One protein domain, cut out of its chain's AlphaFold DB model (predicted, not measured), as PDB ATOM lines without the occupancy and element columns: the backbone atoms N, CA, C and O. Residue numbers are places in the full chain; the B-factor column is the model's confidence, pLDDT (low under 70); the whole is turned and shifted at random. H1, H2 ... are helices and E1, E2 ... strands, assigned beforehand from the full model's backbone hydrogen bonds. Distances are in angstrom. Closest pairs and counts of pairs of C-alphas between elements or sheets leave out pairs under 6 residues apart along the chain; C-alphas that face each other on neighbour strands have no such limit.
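What this domain is: This is residues 17 to 173 of the 364 residues of an uncharacterized protein of Ramlibacter sp. G-1-2-2 (UniProt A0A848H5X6). Two four-stranded, twisted sheets lie face to face as a sandwich, their strands crossed at 71 degrees, with H1 and H2 at opposite ends of the gap between them. H3 and H4 cover the outer face of the second sheet; no named helix covers the outer face of the first. The printed part has 157 residues, with four named helices and eight named strands in the order E1 E2 H1 E3 E4 E5 E6 E7 H2 H3 H4 E8, class mixed. The first sheet, E1 E2 E6 E7, is mixed; the second, E5 E4 E3 E8, is antiparallel. The whole is compact and rounded, with a radius of gyration of the C-alphas of 15.0 A and spans of 43 by 37 by 31 A.

How they stand to each other: E1, residues 17 to 24, and E2, residues 27 to 34, form a hairpin, with N 20 and O 31 within hydrogen-bond range at 2.8 A. E6, residues 101 to 108, is parallel to E2, with N 30 and O 103 at 2.8 A, and forms a hairpin with E7, residues 114 to 121, with N 104 and O 118 at 2.8 A. H1, residues 39 to 47, is on this sheet at a height of 9.0 A and runs along the strands; its closest C-alphas to E7 are Arg 46 and Arg 118, 6.1 A. E3, residues 50 to 57, E4, residues 60 to 67, and E5, residues 72 to 77, form a meander, each strand the antiparallel neighbour of the one before, with N 53 and O 64 at 3.0 A and N 63 and O 75 at 2.9 A. E8, residues 169 to 172, is antiparallel to E3, with N 52 and O 171 at 2.9 A. Between the sheets, E1 and E5 touch, the closest C-alphas being Ala 19 and Ala 75, 5.1 A. H2, residues 124 to 139, is on both sheets, 9.7 A over the second; its closest C-alphas to E8 are Phe 126 and Val 169, 5.9 A. H1 and H2 are apart, on the same face of the first sheet, two layers with helices on one face. H3, residues 144 to 157, and H4, residues 160 to 166, are on the second sheet's opposite face from H2, three layers with helices on both faces. H3 comes closest to E4 at C-alphas Val 150 and Val 60, 7.1 A, and H4 to E3 at Ala 164 and Ser 53, 5.6 A. Every O i to N i+4 pair is within hydrogen-bond range in H1, H2, H3 and H4.

Where its parts are: E1 begins at C-alpha 17 (82.236, 5.710, 122.932) and is 23.6 A long. H2, 22.6 A long, begins at C-alpha 124 (109.195, -3.782, 131.412). H3 is 20.2 A long. E8 ends at C-alpha 172 (104.403, -0.864, 121.665).

The domain as a whole: The C-alphas farthest apart are Ala 39 and Ala 139, 42.9 A. The link E5 to E6, residues 78 to 100, is long; the others are tight. The printed part has no cut, and residue 17 alone has pLDDT under 70.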
ATOM      1  N   SER A  17      83.037   4.899 122.010       62.78
ATOM      2  CA  SER A  17      82.236   5.710 122.932       62.78
ATOM      3  C   SER A  17      82.919   5.924 124.282       62.78
ATOM      4  O   SER A  17      82.711   6.966 124.891       62.78
ATOM      5  N   ALA A  18      83.706   4.952 124.757       85.75
ATOM      6  CA  ALA A  18      84.464   5.042 126.008       85.75
ATOM      7  C   ALA A  18      85.575   3.978 126.069       85.75
ATOM      8  O   ALA A  18      85.465   2.927 125.437       85.75
ATOM      9  N   ALA A  19      86.607   4.216 126.877       93.81
ATOM     10  CA  ALA A  19      87.566   3.197 127.289       93.81
ATOM     11  C   ALA A  19      87.695   3.191 128.819       93.81
ATOM     12  O   ALA A  19      87.707   4.242 129.457       93.81
ATOM     13  N   CYS A  20      87.780   1.998 129.401       95.19
ATOM     14  CA  CYS A  20      87.910   1.781 130.836       95.19
ATOM     15  C   CYS A  20      89.145   0.926 131.093       95.19
ATOM     16  O   CYS A  20      89.214  -0.213 130.636       95.19
ATOM     17  N   PHE A  21      90.101   1.473 131.834       96.75
ATOM     18  CA  PHE A  21      91.297   0.761 132.249       96.75
ATOM     19  C   PHE A  21      91.199   0.415 133.733       96.75
ATOM     20  O   PHE A  21      90.901   1.289 134.547       96.75
ATOM     21  N   ASN A  22      91.480  -0.839 134.080       94.69
ATOM     22  CA  ASN A  22      91.601  -1.280 135.464       94.69
ATOM     23  C   ASN A  22      92.922  -2.021 135.659       94.69
ATOM     24  O   ASN A  22      93.340  -2.814 134.816       94.69
ATOM     25  N   LEU A  23      93.532  -1.798 136.816       95.88
ATOM     26  CA  LEU A  23      94.666  -2.560 137.321       95.88
ATOM     27  C   LEU A  23      94.323  -3.026 138.730       95.88
ATOM     28  O   LEU A  23      93.946  -2.199 139.559       95.88
ATOM     29  N   ASN A  24      94.412  -4.326 138.972       93.25
ATOM     30  CA  ASN A  24      94.171  -4.950 140.267       93.25
ATOM     31  C   ASN A  24      95.227  -6.039 140.535       93.25
ATOM     32  O   ASN A  24      96.211  -6.151 139.803       93.25
ATOM     33  N   ASN A  25      95.017  -6.844 141.578       89.81
ATOM     34  CA  ASN A  25      95.914  -7.950 141.926       89.81
ATOM     35  C   ASN A  25      95.988  -9.032 140.833       89.81
ATOM     36  O   ASN A  25      97.013  -9.694 140.715       89.81
ATOM     37  N   ASP A  26      94.944  -9.165 140.010       86.94
ATOM     38  CA  ASP A  26      94.859 -10.148 138.922       86.94
ATOM     39  C   ASP A  26      95.498  -9.640 137.615       86.94
ATOM     40  O   ASP A  26      95.648 -10.387 136.650       86.94
ATOM     41  N   GLY A  27      95.884  -8.361 137.563       92.12
ATOM     42  CA  GLY A  27      96.574  -7.753 136.432       92.12
ATOM     43  C   GLY A  27      95.825  -6.584 135.800       92.12
ATOM     44  O   GLY A  27      95.041  -5.879 136.440       92.12
ATOM     45  N   ALA A  28      96.146  -6.319 134.532       96.12
ATOM     46  CA  ALA A  28      95.661  -5.156 133.803       96.12
ATOM     47  C   ALA A  28      94.577  -5.541 132.787       96.12
ATOM     48  O   ALA A  28      94.744  -6.466 131.987       96.12
ATOM     49  N   THR A  29      93.487  -4.778 132.768       96.38
ATOM     50  CA  THR A  29      92.392  -4.930 131.803       96.38
ATOM     51  C   THR A  29      92.047  -3.589 131.163       96.38
ATOM     52  O   THR A  29      92.023  -2.551 131.823       96.38
ATOM     53  N   LEU A  30      91.774  -3.607 129.860       96.88
ATOM     54  CA  LEU A  30      91.287  -2.463 129.099       96.88
ATOM     55  C   LEU A  30      90.017  -2.869 128.355       96.88
ATOM     56  O   LEU A  30      90.069  -3.648 127.406       96.88
ATOM     57  N   THR A  31      88.881  -2.312 128.756       95.25
ATOM     58  CA  THR A  31      87.610  -2.492 128.052       95.25
ATOM     59  C   THR A  31      87.337  -1.287 127.168       95.25
ATOM     60  O   THR A  31      87.354  -0.149 127.633       95.25
ATOM     61  N   ILE A  32      87.066  -1.531 125.893       94.62
ATOM     62  CA  ILE A  32      86.795  -0.509 124.888       94.62
ATOM     63  C   ILE A  32      85.352  -0.668 124.436       94.62
ATOM     64  O   ILE A  32      84.970  -1.697 123.881       94.62
ATOM     65  N   TYR A  33      84.551   0.362 124.664       92.25
ATOM     66  CA  TYR A  33      83.154   0.402 124.265       92.25
ATOM     67  C   TYR A  33      83.036   1.106 122.923       92.25
ATOM     68  O   TYR A  33      83.434   2.261 122.775       92.25
ATOM     69  N   THR A  34      82.459   0.419 121.947       87.75
ATOM     70  CA  THR A  34      82.265   0.920 120.584       87.75
ATOM     71  C   THR A  34      80.793   0.865 120.213       87.75
ATOM     72  O   THR A  34      80.059   0.004 120.687       87.75
ATOM     73  N   SER A  35      80.331   1.805 119.395       87.31
ATOM     74  CA  SER A  35      78.956   1.802 118.893       87.31
ATOM     75  C   SER A  35      78.976   1.395 117.430       87.31
ATOM     76  O   SER A  35      79.310   2.219 116.584       87.31
ATOM     77  N   ARG A  36      78.600   0.144 117.133       82.94
ATOM     78  CA  ARG A  36      78.558  -0.397 115.761       82.94
ATOM     79  C   ARG A  36      79.889  -0.219 115.002       82.94
ATOM     80  O   ARG A  36      79.894   0.407 113.940       82.94
ATOM     81  N   PRO A  37      81.018  -0.728 115.530       84.56
ATOM     82  CA  PRO A  37      82.283  -0.662 114.813       84.56
ATOM     83  C   PRO A  37      82.159  -1.404 113.477       84.56
ATOM     84  O   PRO A  37      81.524  -2.457 113.389       84.56
ATOM     85  N   ASP A  38      82.765  -0.858 112.425       85.88
ATOM     86  CA  ASP A  38      82.880  -1.584 111.165       85.88
ATOM     87  C   ASP A  38      83.929  -2.710 111.265       85.88
ATOM     88  O   ASP A  38      84.709  -2.806 112.219       85.88
ATOM     89  N   ALA A  39      83.960  -3.580 110.253       82.12
ATOM     90  CA  ALA A  39      84.873  -4.720 110.217       82.12
ATOM     91  C   ALA A  39      86.358  -4.315 110.280       82.12
ATOM     92  O   ALA A  39      87.177  -5.064 110.811       82.12
ATOM     93  N   ARG A  40      86.715  -3.128 109.773       86.12
ATOM     94  CA  ARG A  40      88.091  -2.626 109.813       86.12
ATOM     95  C   ARG A  40      88.471  -2.219 111.232       86.12
ATOM     96  O   ARG A  40      89.546  -2.592 111.686       86.12
ATOM     97  N   VAL A  41      87.596  -1.507 111.939       83.12
ATOM     98  CA  VAL A  41      87.805  -1.117 113.340       83.12
ATOM     99  C   VAL A  41      87.965  -2.361 114.219       83.12
ATOM    100  O   VAL A  41      88.907  -2.433 115.007       83.12
ATOM    101  N   ILE A  42      87.100  -3.368 114.041       85.00
ATOM    102  CA  ILE A  42      87.202  -4.655 114.752       85.00
ATOM    103  C   ILE A  42      88.539  -5.342 114.437       85.00
ATOM    104  O   ILE A  42      89.222  -5.802 115.354       85.00
ATOM    105  N   SER A  43      88.939  -5.381 113.163       84.19
ATOM    106  CA  SER A  43      90.230  -5.942 112.750       84.19
ATOM    107  C   SER A  43      91.404  -5.212 113.402       84.19
ATOM    108  O   SER A  43      92.308  -5.862 113.918       84.19
ATOM    109  N   ASP A  44      91.396  -3.881 113.431       87.25
ATOM    110  CA  ASP A  44      92.466  -3.091 114.042       87.25
ATOM    111  C   ASP A  44      92.566  -3.349 115.557       87.25
ATOM    112  O   ASP A  44      93.676  -3.448 116.077       87.25
ATOM    113  N   PHE A  45      91.446  -3.542 116.266       87.25
ATOM    114  CA  PHE A  45      91.477  -3.965 117.674       87.25
ATOM    115  C   PHE A  45      92.075  -5.364 117.856       87.25
ATOM    116  O   PHE A  45      92.884  -5.578 118.762       87.25
ATOM    117  N   ARG A  46      91.695  -6.315 116.995       83.06
ATOM    118  CA  ARG A  46      92.123  -7.718 117.099       83.06
ATOM    119  C   ARG A  46      93.590  -7.916 116.718       83.06
ATOM    120  O   ARG A  46      94.315  -8.593 117.434       83.06
ATOM    121  N   SER A  47      94.053  -7.312 115.627       82.56
ATOM    122  CA  SER A  47      95.373  -7.610 115.049       82.56
ATOM    123  C   SER A  47      96.227  -6.382 114.740       82.56
ATOM    124  O   SER A  47      97.430  -6.522 114.509       82.56
ATOM    125  N   GLY A  48      95.657  -5.177 114.795       89.25
ATOM    126  CA  GLY A  48      96.378  -3.936 114.533       89.25
ATOM    127  C   GLY A  48      97.549  -3.697 115.492       89.25
ATOM    128  O   GLY A  48      97.658  -4.285 116.575       89.25
ATOM    129  N   GLU A  49      98.460  -2.811 115.083       94.38
ATOM    130  CA  GLU A  49      99.564  -2.375 115.937       94.38
ATOM    131  C   GLU A  49      99.007  -1.710 117.203       94.38
ATOM    132  O   GLU A  49      98.299  -0.710 117.109       94.38
ATOM    133  N   ALA A  50      99.347  -2.253 118.373       96.00
ATOM    134  CA  ALA A  50      98.931  -1.712 119.659       96.00
ATOM    135  C   ALA A  50     100.010  -0.775 120.218       96.00
ATOM    136  O   ALA A  50     101.166  -1.172 120.389       96.00
ATOM    137  N   LYS A  51      99.642   0.470 120.518       97.81
ATOM    138  CA  LYS A  51     100.507   1.472 121.153       97.81
ATOM    139  C   LYS A  51      99.875   1.943 122.445       97.81
ATOM    140  O   LYS A  51      98.678   2.216 122.487       97.81
ATOM    141  N   PHE A  52     100.707   2.097 123.465       98.12
ATOM    142  CA  PHE A  52     100.290   2.536 124.786       98.12
ATOM    143  C   PHE A  52     101.116   3.729 125.238       98.12
ATOM    144  O   PHE A  52     102.287   3.886 124.879       98.12
ATOM    145  N   SER A  53     100.495   4.617 125.997       98.44
ATOM    146  CA  SER A  53     101.160   5.762 126.613       98.44
ATOM    147  C   SER A  53     100.497   6.055 127.955       98.44
ATOM    148  O   SER A  53      99.287   5.904 128.072       98.44
ATOM    149  N   LEU A  54     101.265   6.454 128.964       98.50
ATOM    150  CA  LEU A  54     100.716   6.865 130.255       98.50
ATOM    151  C   LEU A  54     100.964   8.358 130.434       98.50
ATOM    152  O   LEU A  54     102.109   8.804 130.400       98.50
ATOM    153  N   PHE A  55      99.896   9.134 130.561       98.50
ATOM    154  CA  PHE A  55      99.951  10.568 130.835       98.50
ATOM    155  C   PHE A  55      99.464  10.828 132.258       98.50
ATOM    156  O   PHE A  55      98.554  10.151 132.717       98.50
ATOM    157  N   GLU A  56     100.041  11.800 132.957       98.38
ATOM    158  CA  GLU A  56      99.647  12.138 134.326       98.38
ATOM    159  C   GLU A  56      99.268  13.609 134.439       98.38
ATOM    160  O   GLU A  56      99.939  14.487 133.891       98.38
ATOM    161  N   TYR A  57      98.196  13.885 135.180       98.19
ATOM    162  CA  TYR A  57      97.721  15.239 135.427       98.19
ATOM    163  C   TYR A  57      97.062  15.346 136.806       98.19
ATOM    164  O   TYR A  57      96.085  14.656 137.085       98.19
ATOM    165  N   GLU A  58      97.594  16.220 137.672       97.38
ATOM    166  CA  GLU A  58      97.104  16.449 139.048       97.38
ATOM    167  C   GLU A  58      96.860  15.133 139.842       97.38
ATOM    168  O   GLU A  58      95.868  15.012 140.554       97.38
ATOM    169  N   GLY A  59      97.750  14.136 139.714       95.69
ATOM    170  CA  GLY A  59      97.663  12.846 140.429       95.69
ATOM    171  C   GLY A  59      96.754  11.791 139.781       95.69
ATOM    172  O   GLY A  59      96.702  10.651 140.241       95.69
ATOM    173  N   VAL A  60      96.063  12.131 138.690       98.19
ATOM    174  CA  VAL A  60      95.294  11.179 137.879       98.19
ATOM    175  C   VAL A  60      96.121  10.749 136.678       98.19
ATOM    176  O   VAL A  60      96.651  11.589 135.948       98.19
ATOM    177  N   ALA A  61      96.204   9.440 136.459       98.38
ATOM    178  CA  ALA A  61      96.818   8.883 135.268       98.38
ATOM    179  C   ALA A  61      95.771   8.736 134.156       98.38
ATOM    180  O   ALA A  61      94.588   8.539 134.410       98.38
ATOM    181  N   PHE A  62      96.206   8.815 132.909       98.31
ATOM    182  CA  PHE A  62      95.401   8.610 131.713       98.31
ATOM    183  C   PHE A  62      96.100   7.532 130.901       98.31
ATOM    184  O   PHE A  62      97.180   7.752 130.341       98.31
ATOM    185  N   PHE A  63      95.499   6.344 130.886       98.25
ATOM    186  CA  PHE A  63      95.985   5.218 130.111       98.25
ATOM    187  C   PHE A  63      95.555   5.409 128.657       98.25
ATOM    188  O   PHE A  63      94.386   5.268 128.302       98.25
ATOM    189  N   MET A  64      96.513   5.772 127.814       98.12
ATOM    190  CA  MET A  64      96.291   6.027 126.399       98.12
ATOM    191  C   MET A  64      96.512   4.741 125.611       98.12
ATOM    192  O   MET A  64      97.527   4.065 125.793       98.12
ATOM    193  N   SER A  65      95.611   4.436 124.681       97.12
ATOM    194  CA  SER A  65      95.720   3.269 123.804       97.12
ATOM    195  C   SER A  65      95.405   3.625 122.355       97.12
ATOM    196  O   SER A  65      94.575   4.484 122.077       97.12
ATOM    197  N   ASN A  66      96.099   2.998 121.413       96.19
ATOM    198  CA  ASN A  66      95.844   3.148 119.986       96.19
ATOM    199  C   ASN A  66      96.056   1.798 119.306       96.19
ATOM    200  O   ASN A  66      97.078   1.148 119.530       96.19
ATOM    201  N   PHE A  67      95.079   1.396 118.502       94.06
ATOM    202  CA  PHE A  67      95.052   0.124 117.796       94.06
ATOM    203  C   PHE A  67      94.927   0.396 116.300       94.06
ATOM    204  O   PHE A  67      93.917   0.942 115.851       94.06
ATOM    205  N   GLY A  68      95.964   0.045 115.539       92.19
ATOM    206  CA  GLY A  68      95.999   0.253 114.094       92.19
ATOM    207  C   GLY A  68      95.918   1.733 113.711       92.19
ATOM    208  O   GLY A  68      96.784   2.529 114.084       92.19
ATOM    209  N   ALA A  69      94.901   2.096 112.928       87.81
ATOM    210  CA  ALA A  69      94.695   3.459 112.434       87.81
ATOM    211  C   ALA A  69      93.552   4.207 113.147       87.81
ATOM    212  O   ALA A  69      93.165   5.286 112.700       87.81
ATOM    213  N   ASN A  70      93.022   3.665 114.249       84.81
ATOM    214  CA  ASN A  70      91.807   4.168 114.900       84.81
ATOM    215  C   ASN A  70      91.990   5.470 115.694       84.81
ATOM    216  O   ASN A  70      91.005   6.054 116.125       84.81
ATOM    217  N   GLY A  71      93.223   5.942 115.887       91.12
ATOM    218  CA  GLY A  71      93.501   7.103 116.733       91.12
ATOM    219  C   GLY A  71      93.666   6.733 118.209       91.12
ATOM    220  O   GLY A  71      93.606   5.567 118.596       91.12
ATOM    221  N   TRP A  72      93.967   7.741 119.029       94.94
ATOM    222  CA  TRP A  72      94.200   7.547 120.460       94.94
ATOM    223  C   TRP A  72      92.887   7.564 121.237       94.94
ATOM    224  O   TRP A  72      92.139   8.535 121.167       94.94
ATOM    225  N   LEU A  73      92.672   6.507 122.008       95.00
ATOM    226  CA  LEU A  73      91.687   6.399 123.072       95.00
ATOM    227  C   LEU A  73      92.358   6.730 124.401       95.00
ATOM    228  O   LEU A  73      93.538   6.423 124.599       95.00
ATOM    229  N   ASP A  74      91.598   7.307 125.318       95.94
ATOM    230  CA  ASP A  74      92.038   7.586 126.676       95.94
ATOM    231  C   ASP A  74      91.114   6.916 127.695       95.94
ATOM    232  O   ASP A  74      89.903   6.819 127.501       95.94
ATOM    233  N   ALA A  75      91.715   6.423 128.774       97.19
ATOM    234  CA  ALA A  75      91.024   5.854 129.917       97.19
ATOM    235  C   ALA A  75      91.623   6.457 131.197       97.19
ATOM    236  O   ALA A  75      92.736   6.083 131.585       97.19
ATOM    237  N   PRO A  76      90.935   7.413 131.846       97.69
ATOM    238  CA  PRO A  76      91.354   7.911 133.147       97.69
ATOM    239  C   PRO A  76      91.477   6.768 134.153       97.69
ATOM    240  O   PRO A  76      90.629   5.875 134.205       97.69
ATOM    241  N   PHE A  77      92.535   6.813 134.951       97.25
ATOM    242  CA  PHE A  77      92.917   5.772 135.884       97.25
ATOM    243  C   PHE A  77      93.403   6.377 137.199       97.25
ATOM    244  O   PHE A  77      94.299   7.227 137.249       97.25
ATOM    245  N   HIS A  78      92.823   5.879 138.284       97.31
ATOM    246  CA  HIS A  78      93.363   6.048 139.617       97.31
ATOM    247  C   HIS A  78      93.101   4.775 140.423       97.31
ATOM    248  O   HIS A  78      91.943   4.407 140.602       97.31
ATOM    249  N   ALA A  79      94.140   4.114 140.935       95.88
ATOM    250  CA  ALA A  79      94.027   2.794 141.567       95.88
ATOM    251  C   ALA A  79      92.997   2.745 142.716       95.88
ATOM    252  O   ALA A  79      92.238   1.787 142.843       95.88
ATOM    253  N   ALA A  80      92.892   3.822 143.504       94.12
ATOM    254  CA  ALA A  80      91.893   3.937 144.574       94.12
ATOM    255  C   ALA A  80      90.423   4.068 144.097       94.12
ATOM    256  O   ALA A  80      89.520   4.072 144.931       94.12
ATOM    257  N   MET A  81      90.162   4.216 142.790       93.62
ATOM    258  CA  MET A  81      88.799   4.250 142.228       93.62
ATOM    259  C   MET A  81      88.218   2.857 141.977       93.62
ATOM    260  O   MET A  81      87.007   2.739 141.763       93.62
ATOM    261  N   ASN A  82      89.045   1.811 142.026       88.06
ATOM    262  CA  ASN A  82      88.565   0.437 141.960       88.06
ATOM    263  C   ASN A  82      87.645   0.124 143.155       88.06
ATOM    264  O   ASN A  82      87.801   0.709 144.234       88.06
ATOM    265  N   PRO A  83      86.684  -0.808 143.001       82.19
ATOM    266  CA  PRO A  83      85.864  -1.271 144.110       82.19
ATOM    267  C   PRO A  83      86.695  -1.701 145.335       82.19
ATOM    268  O   PRO A  83      87.776  -2.281 145.185       82.19
ATOM    269  N   PRO A  84      86.189  -1.476 146.562       77.06
ATOM    270  CA  PRO A  84      86.827  -1.999 147.764       77.06
ATOM    271  C   PRO A  84      87.023  -3.518 147.656       77.06
ATOM    272  O   PRO A  84      86.072  -4.241 147.368       77.06
ATOM    273  N   GLY A  85      88.251  -3.991 147.877       78.94
ATOM    274  CA  GLY A  85      88.623  -5.407 147.763       78.94
ATOM    275  C   GLY A  85      89.249  -5.810 146.425       78.94
ATOM    276  O   GLY A  85      89.859  -6.868 146.364       78.94
ATOM    277  N   THR A  86      89.162  -4.971 145.386       81.62
ATOM    278  CA  THR A  86      89.860  -5.191 144.103       81.62
ATOM    279  C   THR A  86      90.881  -4.100 143.781       81.62
ATOM    280  O   THR A  86      91.616  -4.205 142.805       81.62
ATOM    281  N   ALA A  87      90.953  -3.036 144.581       85.38
ATOM    282  CA  ALA A  87      92.026  -2.054 144.484       85.38
ATOM    283  C   ALA A  87      93.362  -2.693 144.889       85.38
ATOM    284  O   ALA A  87      93.488  -3.200 146.003       85.38
ATOM    285  N   GLY A  88      94.352  -2.646 143.999       87.00
ATOM    286  CA  GLY A  88      95.666  -3.214 144.263       87.00
ATOM    287  C   GLY A  88      96.524  -3.329 143.012       87.00
ATOM    288  O   GLY A  88      96.183  -2.797 141.955       87.00
ATOM    289  N   VAL A  89      97.651  -4.012 143.163       90.38
ATOM    290  CA  VAL A  89      98.597  -4.343 142.096       90.38
ATOM    291  C   VAL A  89      99.017  -5.804 142.270       90.38
ATOM    292  O   VAL A  89      98.933  -6.306 143.389       90.38
ATOM    293  N   PRO A  90      99.482  -6.500 141.222       90.38
ATOM    294  CA  PRO A  90      99.889  -7.896 141.362       90.38
ATOM    295  C   PRO A  90     101.036  -8.056 142.371       90.38
ATOM    296  O   PRO A  90     102.115  -7.493 142.176       90.38
ATOM    297  N   ASP A  91     100.812  -8.841 143.431       86.12
ATOM    298  CA  ASP A  91     101.754  -9.012 144.555       86.12
ATOM    299  C   ASP A  91     103.110  -9.596 144.119       86.12
ATOM    300  O   ASP A  91     104.154  -9.333 144.714       86.12
ATOM    301  N   GLU A  92     103.098 -10.389 143.052       88.88
ATOM    302  CA  GLU A  92     104.268 -11.054 142.478       88.88
ATOM    303  C   GLU A  92     105.025 -10.199 141.452       88.88
ATOM    304  O   GLU A  92     106.027 -10.641 140.881       88.88
ATOM    305  N   PHE A  93     104.576  -8.969 141.183       92.19
ATOM    306  CA  PHE A  93     105.235  -8.108 140.211       92.19
ATOM    307  C   PHE A  93     106.609  -7.634 140.709       92.19
ATOM    308  O   PHE A  93     106.737  -6.997 141.753       92.19
ATOM    309  N   VAL A  94     107.655  -7.870 139.907       92.81
ATOM    310  CA  VAL A  94     109.012  -7.385 140.183       92.81
ATOM    311  C   VAL A  94     109.427  -6.383 139.110       92.81
ATOM    312  O   VAL A  94     109.663  -6.743 137.952       92.81
ATOM    313  N   ALA A  95     109.553  -5.116 139.514       91.38
ATOM    314  CA  ALA A  95     109.946  -4.017 138.638       91.38
ATOM    315  C   ALA A  95     111.267  -4.309 137.903       91.38
ATOM    316  O   ALA A  95     112.236  -4.796 138.489       91.38
ATOM    317  N   GLY A  96     111.289  -4.031 136.598       86.62
ATOM    318  CA  GLY A  96     112.442  -4.277 135.726       86.62
ATOM    319  C   GLY A  96     112.677  -5.746 135.353       86.62
ATOM    320  O   GLY A  96     113.541  -6.015 134.522       86.62
ATOM    321  N   LYS A  97     111.920  -6.696 135.918       89.00
ATOM    322  CA  LYS A  97     111.974  -8.117 135.532       89.00
ATOM    323  C   LYS A  97     110.716  -8.561 134.808       89.00
ATOM    324  O   LYS A  97     110.812  -9.242 133.793       89.00
ATOM    325  N   HIS A  98     109.554  -8.194 135.338       91.81
ATOM    326  CA  HIS A  98     108.275  -8.665 134.827       91.81
ATOM    327  C   HIS A  98     107.681  -7.694 133.808       91.81
ATOM    328  O   HIS A  98     107.841  -6.474 133.892       91.81
ATOM    329  N   HIS A  99     106.954  -8.272 132.861       93.81
ATOM    330  CA  HIS A  99     106.036  -7.558 131.994       93.81
ATOM    331  C   HIS A  99     104.621  -7.712 132.546       93.81
ATOM    332  O   HIS A  99     104.255  -8.799 132.989       93.81
ATOM    333  N   LEU A 100     103.805  -6.663 132.468       94.81
ATOM    334  CA  LEU A 100     102.369  -6.815 132.668       94.81
ATOM    335  C   LEU A 100     101.716  -7.341 131.391       94.81
ATOM    336  O   LEU A 100     101.912  -6.795 130.300       94.81
ATOM    337  N   ALA A 101     100.904  -8.382 131.548       93.44
ATOM    338  CA  ALA A 101      99.920  -8.762 130.552       93.44
ATOM    339  C   ALA A 101      98.702  -7.832 130.672       93.44
ATOM    340  O   ALA A 101      98.229  -7.545 131.770       93.44
ATOM    341  N   LEU A 102      98.216  -7.355 129.532       96.38
ATOM    342  CA  LEU A 102      97.037  -6.514 129.403       96.38
ATOM    343  C   LEU A 102      95.994  -7.260 128.579       96.38
ATOM    344  O   LEU A 102      96.193  -7.496 127.382       96.38
ATOM    345  N   ALA A 103      94.874  -7.604 129.208       94.38
ATOM    346  CA  ALA A 103      93.711  -8.114 128.498       94.38
ATOM    347  C   ALA A 103      92.911  -6.937 127.927       94.38
ATOM    348  O   ALA A 103      92.408  -6.092 128.665       94.38
ATOM    349  N   VAL A 104      92.805  -6.872 126.604       95.12
ATOM    350  CA  VAL A 104      92.007  -5.876 125.885       95.12
ATOM    351  C   VAL A 104      90.711  -6.531 125.436       95.12
ATOM    352  O   VAL A 104      90.747  -7.577 124.793       95.12
ATOM    353  N   ILE A 105      89.575  -5.914 125.745       93.31
ATOM    354  CA  ILE A 105      88.243  -6.417 125.400       93.31
ATOM    355  C   ILE A 105      87.494  -5.309 124.664       93.31
ATOM    356  O   ILE A 105      87.365  -4.203 125.185       93.31
ATOM    357  N   ALA A 106      86.995  -5.592 123.464       92.12
ATOM    358  CA  ALA A 106      86.136  -4.681 122.715       92.12
ATOM    359  C   ALA A 106      84.676  -5.127 122.848       92.12
ATOM    360  O   ALA A 106      84.366  -6.285 122.572       92.12
ATOM    361  N   CYS A 107      83.783  -4.212 123.226       92.06
ATOM    362  CA  CYS A 107      82.360  -4.480 123.438       92.06
ATOM    363  C   CYS A 107      81.467  -3.448 122.736       92.06
ATOM    364  O   CYS A 107      81.874  -2.305 122.502       92.06
ATOM    365  N   ASP A 108      80.222  -3.828 122.461       88.81
ATOM    366  CA  ASP A 108      79.147  -2.911 122.105       88.81
ATOM    367  C   ASP A 108      78.787  -2.035 123.310       88.81
ATOM    368  O   ASP A 108      78.579  -2.512 124.428       88.81
ATOM    369  N   ALA A 109      78.704  -0.727 123.087       89.31
ATOM    370  CA  ALA A 109      78.435   0.246 124.139       89.31
ATOM    371  C   ALA A 109      76.999   0.172 124.701       89.31
ATOM    372  O   ALA A 109      76.744   0.680 125.797       89.31
ATOM    373  N   GLN A 110      76.045  -0.410 123.966       85.75
ATOM    374  CA  GLN A 110      74.638  -0.502 124.367       85.75
ATOM    375  C   GLN A 110      74.295  -1.856 124.990       85.75
ATOM    376  O   GLN A 110      73.710  -1.881 126.075       85.75
ATOM    377  N   SER A 111      74.624  -2.955 124.311       86.00
ATOM    378  CA  SER A 111      74.313  -4.323 124.730       86.00
ATOM    379  C   SER A 111      75.376  -4.918 125.651       86.00
ATOM    380  O   SER A 111      75.055  -5.798 126.445       86.00
ATOM    381  N   GLY A 112      76.621  -4.433 125.577       83.62
ATOM    382  CA  GLY A 112      77.771  -5.055 126.235       83.62
ATOM    383  C   GLY A 112      78.289  -6.306 125.517       83.62
ATOM    384  O   GLY A 112      79.204  -6.947 126.023       83.62
ATOM    385  N   GLU A 113      77.724  -6.655 124.358       85.12
ATOM    386  CA  GLU A 113      78.160  -7.798 123.555       85.12
ATOM    387  C   GLU A 113      79.616  -7.627 123.122       85.12
ATOM    388  O   GLU A 113      80.026  -6.553 122.690       85.12
ATOM    389  N   GLN A 114      80.417  -8.677 123.256       87.00
ATOM    390  CA  GLN A 114      81.839  -8.613 122.962       87.00
ATOM    391  C   GLN A 114      82.097  -8.761 121.457       87.00
ATOM    392  O   GLN A 114      81.721  -9.750 120.840       87.00
ATOM    393  N   TYR A 115      82.812  -7.798 120.879       83.94
ATOM    394  CA  TYR A 115      83.302  -7.855 119.501       83.94
ATOM    395  C   TYR A 115      84.643  -8.573 119.372       83.94
ATOM    396  O   TYR A 115      85.026  -8.988 118.278       83.94
ATOM    397  N   GLY A 116      85.394  -8.713 120.460       82.88
ATOM    398  CA  GLY A 116      86.635  -9.478 120.483       82.88
ATOM    399  C   GLY A 116      87.446  -9.222 121.742       82.88
ATOM    400  O   GLY A 116      87.157  -8.304 122.509       82.88
ATOM    401  N   ALA A 117      88.467 -10.044 121.949       85.31
ATOM    402  CA  ALA A 117      89.486  -9.818 122.961       85.31
ATOM    403  C   ALA A 117      90.876 -10.088 122.389       85.31
ATOM    404  O   ALA A 117      91.030 -10.803 121.400       85.31
ATOM    405  N   ARG A 118      91.886  -9.498 123.022       88.62
ATOM    406  CA  ARG A 118      93.293  -9.745 122.729       88.62
ATOM    407  C   ARG A 118      94.114  -9.601 123.998       88.62
ATOM    408  O   ARG A 118      93.925  -8.655 124.757       88.62
ATOM    409  N   LEU A 119      95.085 -10.488 124.177       88.50
ATOM    410  CA  LEU A 119      96.116 -10.336 125.196       88.50
ATOM    411  C   LEU A 119      97.355  -9.663 124.593       88.50
ATOM    412  O   LEU A 119      97.863 -10.095 123.555       88.50
ATOM    413  N   VAL A 120      97.847  -8.606 125.236       93.25
ATOM    414  CA  VAL A 120      99.078  -7.908 124.834       93.25
ATOM    415  C   VAL A 120     100.026  -7.756 126.014       93.25
ATOM    416  O   VAL A 120      99.602  -7.556 127.145       93.25
ATOM    417  N   THR A 121     101.325  -7.822 125.749       94.25
ATOM    418  CA  THR A 121     102.360  -7.627 126.769       94.25
ATOM    419  C   THR A 121     102.867  -6.187 126.722       94.25
ATOM    420  O   THR A 121     103.207  -5.687 125.645       94.25
ATOM    421  N   LEU A 122     102.921  -5.521 127.875       96.75
ATOM    422  CA  LEU A 122     103.523  -4.193 128.029       96.75
ATOM    423  C   LEU A 122     105.041  -4.326 128.242       96.75
ATOM    424  O   LEU A 122     105.508  -5.303 128.824       96.75
ATOM    425  N   SER A 123     105.836  -3.350 127.801       96.00
ATOM    426  CA  SER A 123     107.292  -3.326 128.065       96.00
ATOM    427  C   SER A 123     107.595  -3.328 129.573       96.00
ATOM    428  O   SER A 123     106.756  -2.867 130.356       96.00
ATOM    429  N   LYS A 124     108.792  -3.757 129.992       95.31
ATOM    430  CA  LYS A 124     109.195  -3.782 131.412       95.31
ATOM    431  C   LYS A 124     109.179  -2.379 132.013       95.31
ATOM    432  O   LYS A 124     108.659  -2.192 133.110       95.31
ATOM    433  N   GLU A 125     109.679  -1.393 131.267       96.50
ATOM    434  CA  GLU A 125     109.706   0.018 131.677       96.50
ATOM    435  C   GLU A 125     108.292   0.552 131.938       96.50
ATOM    436  O   GLU A 125     107.982   1.000 133.040       96.50
ATOM    437  N   PHE A 126     107.404   0.431 130.946       97.62
ATOM    438  CA  PHE A 126     106.002   0.835 131.076       97.62
ATOM    439  C   PHE A 126     105.296   0.126 132.239       97.62
ATOM    440  O   PHE A 126     104.561   0.757 132.994       97.62
ATOM    441  N   SER A 127     105.537  -1.178 132.396       97.50
ATOM    442  CA  SER A 127     104.934  -1.996 133.451       97.50
ATOM    443  C   SER A 127     105.384  -1.537 134.841       97.50
ATOM    444  O   SER A 127     104.552  -1.325 135.718       97.50
ATOM    445  N   ALA A 128     106.690  -1.323 135.030       97.25
ATOM    446  CA  ALA A 128     107.253  -0.826 136.283       97.25
ATOM    447  C   ALA A 128     106.714   0.566 136.637       97.25
ATOM    448  O   ALA A 128     106.337   0.804 137.783       97.25
ATOM    449  N   TYR A 129     106.632   1.458 135.648       98.06
ATOM    450  CA  TYR A 129     106.118   2.809 135.844       98.06
ATOM    451  C   TYR A 129     104.630   2.807 136.228       98.06
ATOM    452  O   TYR A 129     104.221   3.493 137.165       98.06
ATOM    453  N   LEU A 130     103.811   2.004 135.543       97.94
ATOM    454  CA  LEU A 130     102.382   1.888 135.830       97.94
ATOM    455  C   LEU A 130     102.114   1.339 137.241       97.94
ATOM    456  O   LEU A 130     101.243   1.851 137.941       97.94
ATOM    457  N   ILE A 131     102.883   0.336 137.675       97.62
ATOM    458  CA  ILE A 131     102.777  -0.237 139.026       97.62
ATOM    459  C   ILE A 131     103.186   0.783 140.089       97.62
ATOM    460  O   ILE A 131     102.478   0.942 141.082       97.62
ATOM    461  N   ALA A 132     104.279   1.520 139.866       97.25
ATOM    462  CA  ALA A 132     104.689   2.601 140.760       97.25
ATOM    463  C   ALA A 132     103.595   3.678 140.877       97.25
ATOM    464  O   ALA A 132     103.208   4.043 141.984       97.25
ATOM    465  N   THR A 133     103.014   4.086 139.744       97.88
ATOM    466  CA  THR A 133     101.898   5.046 139.705       97.88
ATOM    467  C   THR A 133     100.708   4.556 140.534       97.88
ATOM    468  O   THR A 133     100.141   5.307 141.325       97.88
ATOM    469  N   ALA A 134     100.332   3.282 140.393       96.88
ATOM    470  CA  ALA A 134      99.231   2.701 141.153       96.88
ATOM    471  C   ALA A 134      99.525   2.642 142.662       96.88
ATOM    472  O   ALA A 134      98.642   2.947 143.464       96.88
ATOM    473  N   HIS A 135     100.758   2.313 143.063       96.19
ATOM    474  CA  HIS A 135     101.170   2.369 144.466       96.19
ATOM    475  C   HIS A 135     101.060   3.781 145.050       96.19
ATOM    476  O   HIS A 135     100.489   3.942 146.131       96.19
ATOM    477  N   ASP A 136     101.536   4.799 144.332       96.75
ATOM    478  CA  ASP A 136     101.470   6.194 144.781       96.75
ATOM    479  C   ASP A 136     100.015   6.665 144.941       96.75
ATOM    480  O   ASP A 136      99.649   7.287 145.942       96.75
ATOM    481  N   GLN A 137      99.149   6.285 144.002       96.94
ATOM    482  CA  GLN A 137      97.710   6.559 144.049       96.94
ATOM    483  C   GLN A 137      96.998   5.858 145.216       96.94
ATOM    484  O   GLN A 137      96.059   6.405 145.795       96.94
ATOM    485  N   LEU A 138      97.418   4.643 145.581       95.00
ATOM    486  CA  LEU A 138      96.886   3.939 146.753       95.00
ATOM    487  C   LEU A 138      97.383   4.557 148.067       95.00
ATOM    488  O   LEU A 138      96.646   4.564 149.052       95.00
ATOM    489  N   ALA A 139      98.604   5.098 148.084       95.81
ATOM    490  CA  ALA A 139      99.163   5.792 149.241       95.81
ATOM    491  C   ALA A 139      98.501   7.160 149.487       95.81
ATOM    492  O   ALA A 139      98.386   7.589 150.638       95.81
ATOM    493  N   VAL A 140      98.027   7.826 148.427       95.75
ATOM    494  CA  VAL A 140      97.313   9.111 148.502       95.75
ATOM    495  C   VAL A 140      95.965   9.022 147.769       95.75
ATOM    496  O   VAL A 140      95.820   9.547 146.663       95.75
ATOM    497  N   PRO A 141      94.944   8.380 148.368       93.50
ATOM    498  CA  PRO A 141      93.644   8.232 147.729       93.50
ATOM    499  C   PRO A 141      92.965   9.578 147.472       93.50
ATOM    500  O   PRO A 141      92.907  10.444 148.349       93.50
ATOM    501  N   ILE A 142      92.359   9.718 146.298       95.62
ATOM    502  CA  ILE A 142      91.504  10.859 145.956       95.62
ATOM    503  C   ILE A 142      90.025  10.489 146.096       95.62
ATOM    504  O   ILE A 142      89.631   9.338 145.919       95.62
ATOM    505  N   GLY A 143      89.178  11.469 146.408       94.19
ATOM    506  CA  GLY A 143      87.726  11.279 146.406       94.19
ATOM    507  C   GLY A 143      87.147  11.302 144.987       94.19
ATOM    508  O   GLY A 143      87.687  11.969 144.108       94.19
ATOM    509  N   ARG A 144      85.997  10.650 144.766       93.56
ATOM    510  CA  ARG A 144      85.340  10.590 143.443       93.56
ATOM    511  C   ARG A 144      85.084  11.971 142.825       93.56
ATOM    512  O   ARG A 144      85.374  12.174 141.654       93.56
ATOM    513  N   SER A 145      84.581  12.930 143.604       93.88
ATOM    514  CA  SER A 145      84.324  14.285 143.093       93.88
ATOM    515  C   SER A 145      85.605  15.004 142.669       93.88
ATOM    516  O   SER A 145      85.591  15.765 141.706       93.88
ATOM    517  N   GLU A 146      86.717  14.752 143.364       97.25
ATOM    518  CA  GLU A 146      88.020  15.315 143.009       97.25
ATOM    519  C   GLU A 146      88.582  14.653 141.748       97.25
ATOM    520  O   GLU A 146      89.032  15.350 140.842       97.25
ATOM    521  N   TYR A 147      88.468  13.328 141.642       96.88
ATOM    522  CA  TYR A 147      88.823  12.564 140.446       96.88
ATOM    523  C   TYR A 147      88.109  13.090 139.195       96.88
ATOM    524  O   TYR A 147      88.751  13.469 138.217       96.88
ATOM    525  N   GLU A 148      86.781  13.219 139.255       94.31
ATOM    526  CA  GLU A 148      85.968  13.765 138.161       94.31
ATOM    527  C   GLU A 148      86.352  15.216 137.830       94.31
ATOM    528  O   GLU A 148      86.434  15.601 136.661       94.31
ATOM    529  N   ARG A 149      86.638  16.036 138.849       96.88
ATOM    530  CA  ARG A 149      87.101  17.416 138.657       96.88
ATOM    531  C   ARG A 149      88.437  17.463 137.914       96.88
ATOM    532  O   ARG A 149      88.609  18.320 137.047       96.88
ATOM    533  N   VAL A 150      89.394  16.605 138.269       97.56
ATOM    534  CA  VAL A 150      90.714  16.535 137.626       97.56
ATOM    535  C   VAL A 150      90.590  16.072 136.175       97.56
ATOM    536  O   VAL A 150      91.161  16.709 135.292       97.56
ATOM    537  N   ILE A 151      89.773  15.049 135.910       96.69
ATOM    538  CA  ILE A 151      89.486  14.567 134.551       96.69
ATOM    539  C   ILE A 151      88.934  15.689 133.670       96.69
ATOM    540  O   ILE A 151      89.465  15.961 132.595       96.69
ATOM    541  N   ASN A 152      87.916  16.405 134.151       95.06
ATOM    542  CA  ASN A 152      87.312  17.503 133.397       95.06
ATOM    543  C   ASN A 152      88.312  18.633 133.106       95.06
ATOM    544  O   ASN A 152      88.309  19.194 132.009       95.06
ATOM    545  N   LYS A 153      89.198  18.957 134.060       97.00
ATOM    546  CA  LYS A 153      90.287  19.915 133.822       97.00
ATOM    547  C   LYS A 153      91.260  19.419 132.752       97.00
ATOM    548  O   LYS A 153      91.638  20.199 131.881       97.00
ATOM    549  N   ALA A 154      91.653  18.147 132.810       96.81
ATOM    550  CA  ALA A 154      92.562  17.560 131.835       96.81
ATOM    551  C   ALA A 154      91.963  17.621 130.423       96.81
ATOM    552  O   ALA A 154      92.621  18.103 129.504       96.81
ATOM    553  N   TYR A 155      90.690  17.257 130.247       95.56
ATOM    554  CA  TYR A 155      90.023  17.342 128.942       95.56
ATOM    555  C   TYR A 155      89.821  18.768 128.432       95.56
ATOM    556  O   TYR A 155      89.839  18.992 127.225       95.56
ATOM    557  N   ALA A 156      89.687  19.754 129.321       94.75
ATOM    558  CA  ALA A 156      89.664  21.155 128.908       94.75
ATOM    559  C   ALA A 156      91.033  21.649 128.393       94.75
ATOM    560  O   ALA A 156      91.087  22.590 127.601       94.75
ATOM    561  N   ALA A 157      92.137  21.038 128.838       96.75
ATOM    562  CA  ALA A 157      93.499  21.482 128.541       96.75
ATOM    563  C   ALA A 157      94.218  20.646 127.461       96.75
ATOM    564  O   ALA A 157      95.123  21.149 126.778       96.75
ATOM    565  N   PHE A 158      93.831  19.382 127.283       96.44
ATOM    566  CA  PHE A 158      94.535  18.423 126.436       96.44
ATOM    567  C   PHE A 158      93.566  17.596 125.587       96.44
ATOM    568  O   PHE A 158      92.555  17.096 126.070       96.44
ATOM    569  N   SER A 159      93.919  17.394 124.316       94.62
ATOM    570  CA  SER A 159      93.304  16.360 123.477       94.62
ATOM    571  C   SER A 159      93.984  15.007 123.702       94.62
ATOM    572  O   SER A 159      95.156  14.972 124.081       94.62
ATOM    573  N   ALA A 160      93.317  13.898 123.371       94.44
ATOM    574  CA  ALA A 160      93.891  12.554 123.511       94.44
ATOM    575  C   ALA A 160      95.244  12.407 122.782       94.44
ATOM    576  O   ALA A 160      96.229  11.929 123.338       94.44
ATOM    577  N   SER A 161      95.350  12.933 121.556       94.31
ATOM    578  CA  SER A 161      96.621  12.937 120.811       94.31
ATOM    579  C   SER A 161      97.717  13.763 121.495       94.31
ATOM    580  O   SER A 161      98.901  13.436 121.391       94.31
ATOM    581  N   ARG A 162      97.347  14.848 122.188       96.69
ATOM    582  CA  ARG A 162      98.291  15.654 122.969       96.69
ATOM    583  C   ARG A 162      98.727  14.913 124.232       96.69
ATOM    584  O   ARG A 162      99.927  14.857 124.465       96.69
ATOM    585  N   MET A 163      97.800  14.297 124.970       97.94
ATOM    586  CA  MET A 163      98.114  13.459 126.135       97.94
ATOM    587  C   MET A 163      99.085  12.335 125.755       97.94
ATOM    588  O   MET A 163     100.136  12.196 126.369       97.94
ATOM    589  N   ALA A 164      98.826  11.605 124.665       96.94
ATOM    590  CA  ALA A 164      99.732  10.556 124.190       96.94
ATOM    591  C   ALA A 164     101.137  11.090 123.833       96.94
ATOM    592  O   ALA A 164     102.154  10.458 124.130       96.94
ATOM    593  N   ARG A 165     101.231  12.286 123.238       97.06
ATOM    594  CA  ARG A 165     102.514  12.937 122.909       97.06
ATOM    595  C   ARG A 165     103.237  13.530 124.123       97.06
ATOM    596  O   ARG A 165     104.453  13.660 124.074       97.06
ATOM    597  N   GLU A 166     102.526  13.860 125.194       97.88
ATOM    598  CA  GLU A 166     103.096  14.411 126.437       97.88
ATOM    599  C   GLU A 166     103.223  13.365 127.557       97.88
ATOM    600  O   GLU A 166     103.760  13.660 128.616       97.88
ATOM    601  N   ALA A 167     102.794  12.128 127.302       97.94
ATOM    602  CA  ALA A 167     102.969  10.980 128.180       97.94
ATOM    603  C   ALA A 167     104.404  10.803 128.706       97.94
ATOM    604  O   ALA A 167     105.389  11.003 127.980       97.94
ATOM    605  N   VAL A 168     104.481  10.367 129.962       97.75
ATOM    606  CA  VAL A 168     105.713  10.129 130.720       97.75
ATOM    607  C   VAL A 168     106.399   8.831 130.304       97.75
ATOM    608  O   VAL A 168     107.620   8.790 130.212       97.75
ATOM    609  N   VAL A 169     105.624   7.803 129.948       98.12
ATOM    610  CA  VAL A 169     106.131   6.522 129.441       98.12
ATOM    611  C   VAL A 169     105.278   6.032 128.270       98.12
ATOM    612  O   VAL A 169     104.082   6.328 128.183       98.12
ATOM    613  N   ARG A 170     105.893   5.311 127.326       98.25
ATOM    614  CA  ARG A 170     105.234   4.770 126.125       98.25
ATOM    615  C   ARG A 170     105.754   3.381 125.814       98.25
ATOM    616  O   ARG A 170     106.922   3.104 126.051       98.25
ATOM    617  N   CYS A 171     104.920   2.540 125.216       97.31
ATOM    618  CA  CYS A 171     105.380   1.274 124.660       97.31
ATOM    619  C   CYS A 171     104.559   0.841 123.443       97.31
ATOM    620  O   CYS A 171     103.462   1.343 123.182       97.31
ATOM    621  N   LYS A 172     105.117  -0.104 122.688       96.94
ATOM    622  CA  LYS A 172     104.403  -0.864 121.665       96.94
ATOM    623  C   LYS A 172     104.048  -2.229 122.252       96.94
ATOM    624  O   LYS A 172     104.932  -2.938 122.727       96.94
ATOM    625  N   GLY A 173     102.767  -2.587 122.223       93.44
ATOM    626  CA  GLY A 173     102.274  -3.859 122.744       93.44
ATOM    627  C   GLY A 173     102.882  -5.047 122.005       93.44
ATOM    628  O   GLY A 173     102.871  -5.080 120.773       93.44
TER     629      GLY A 173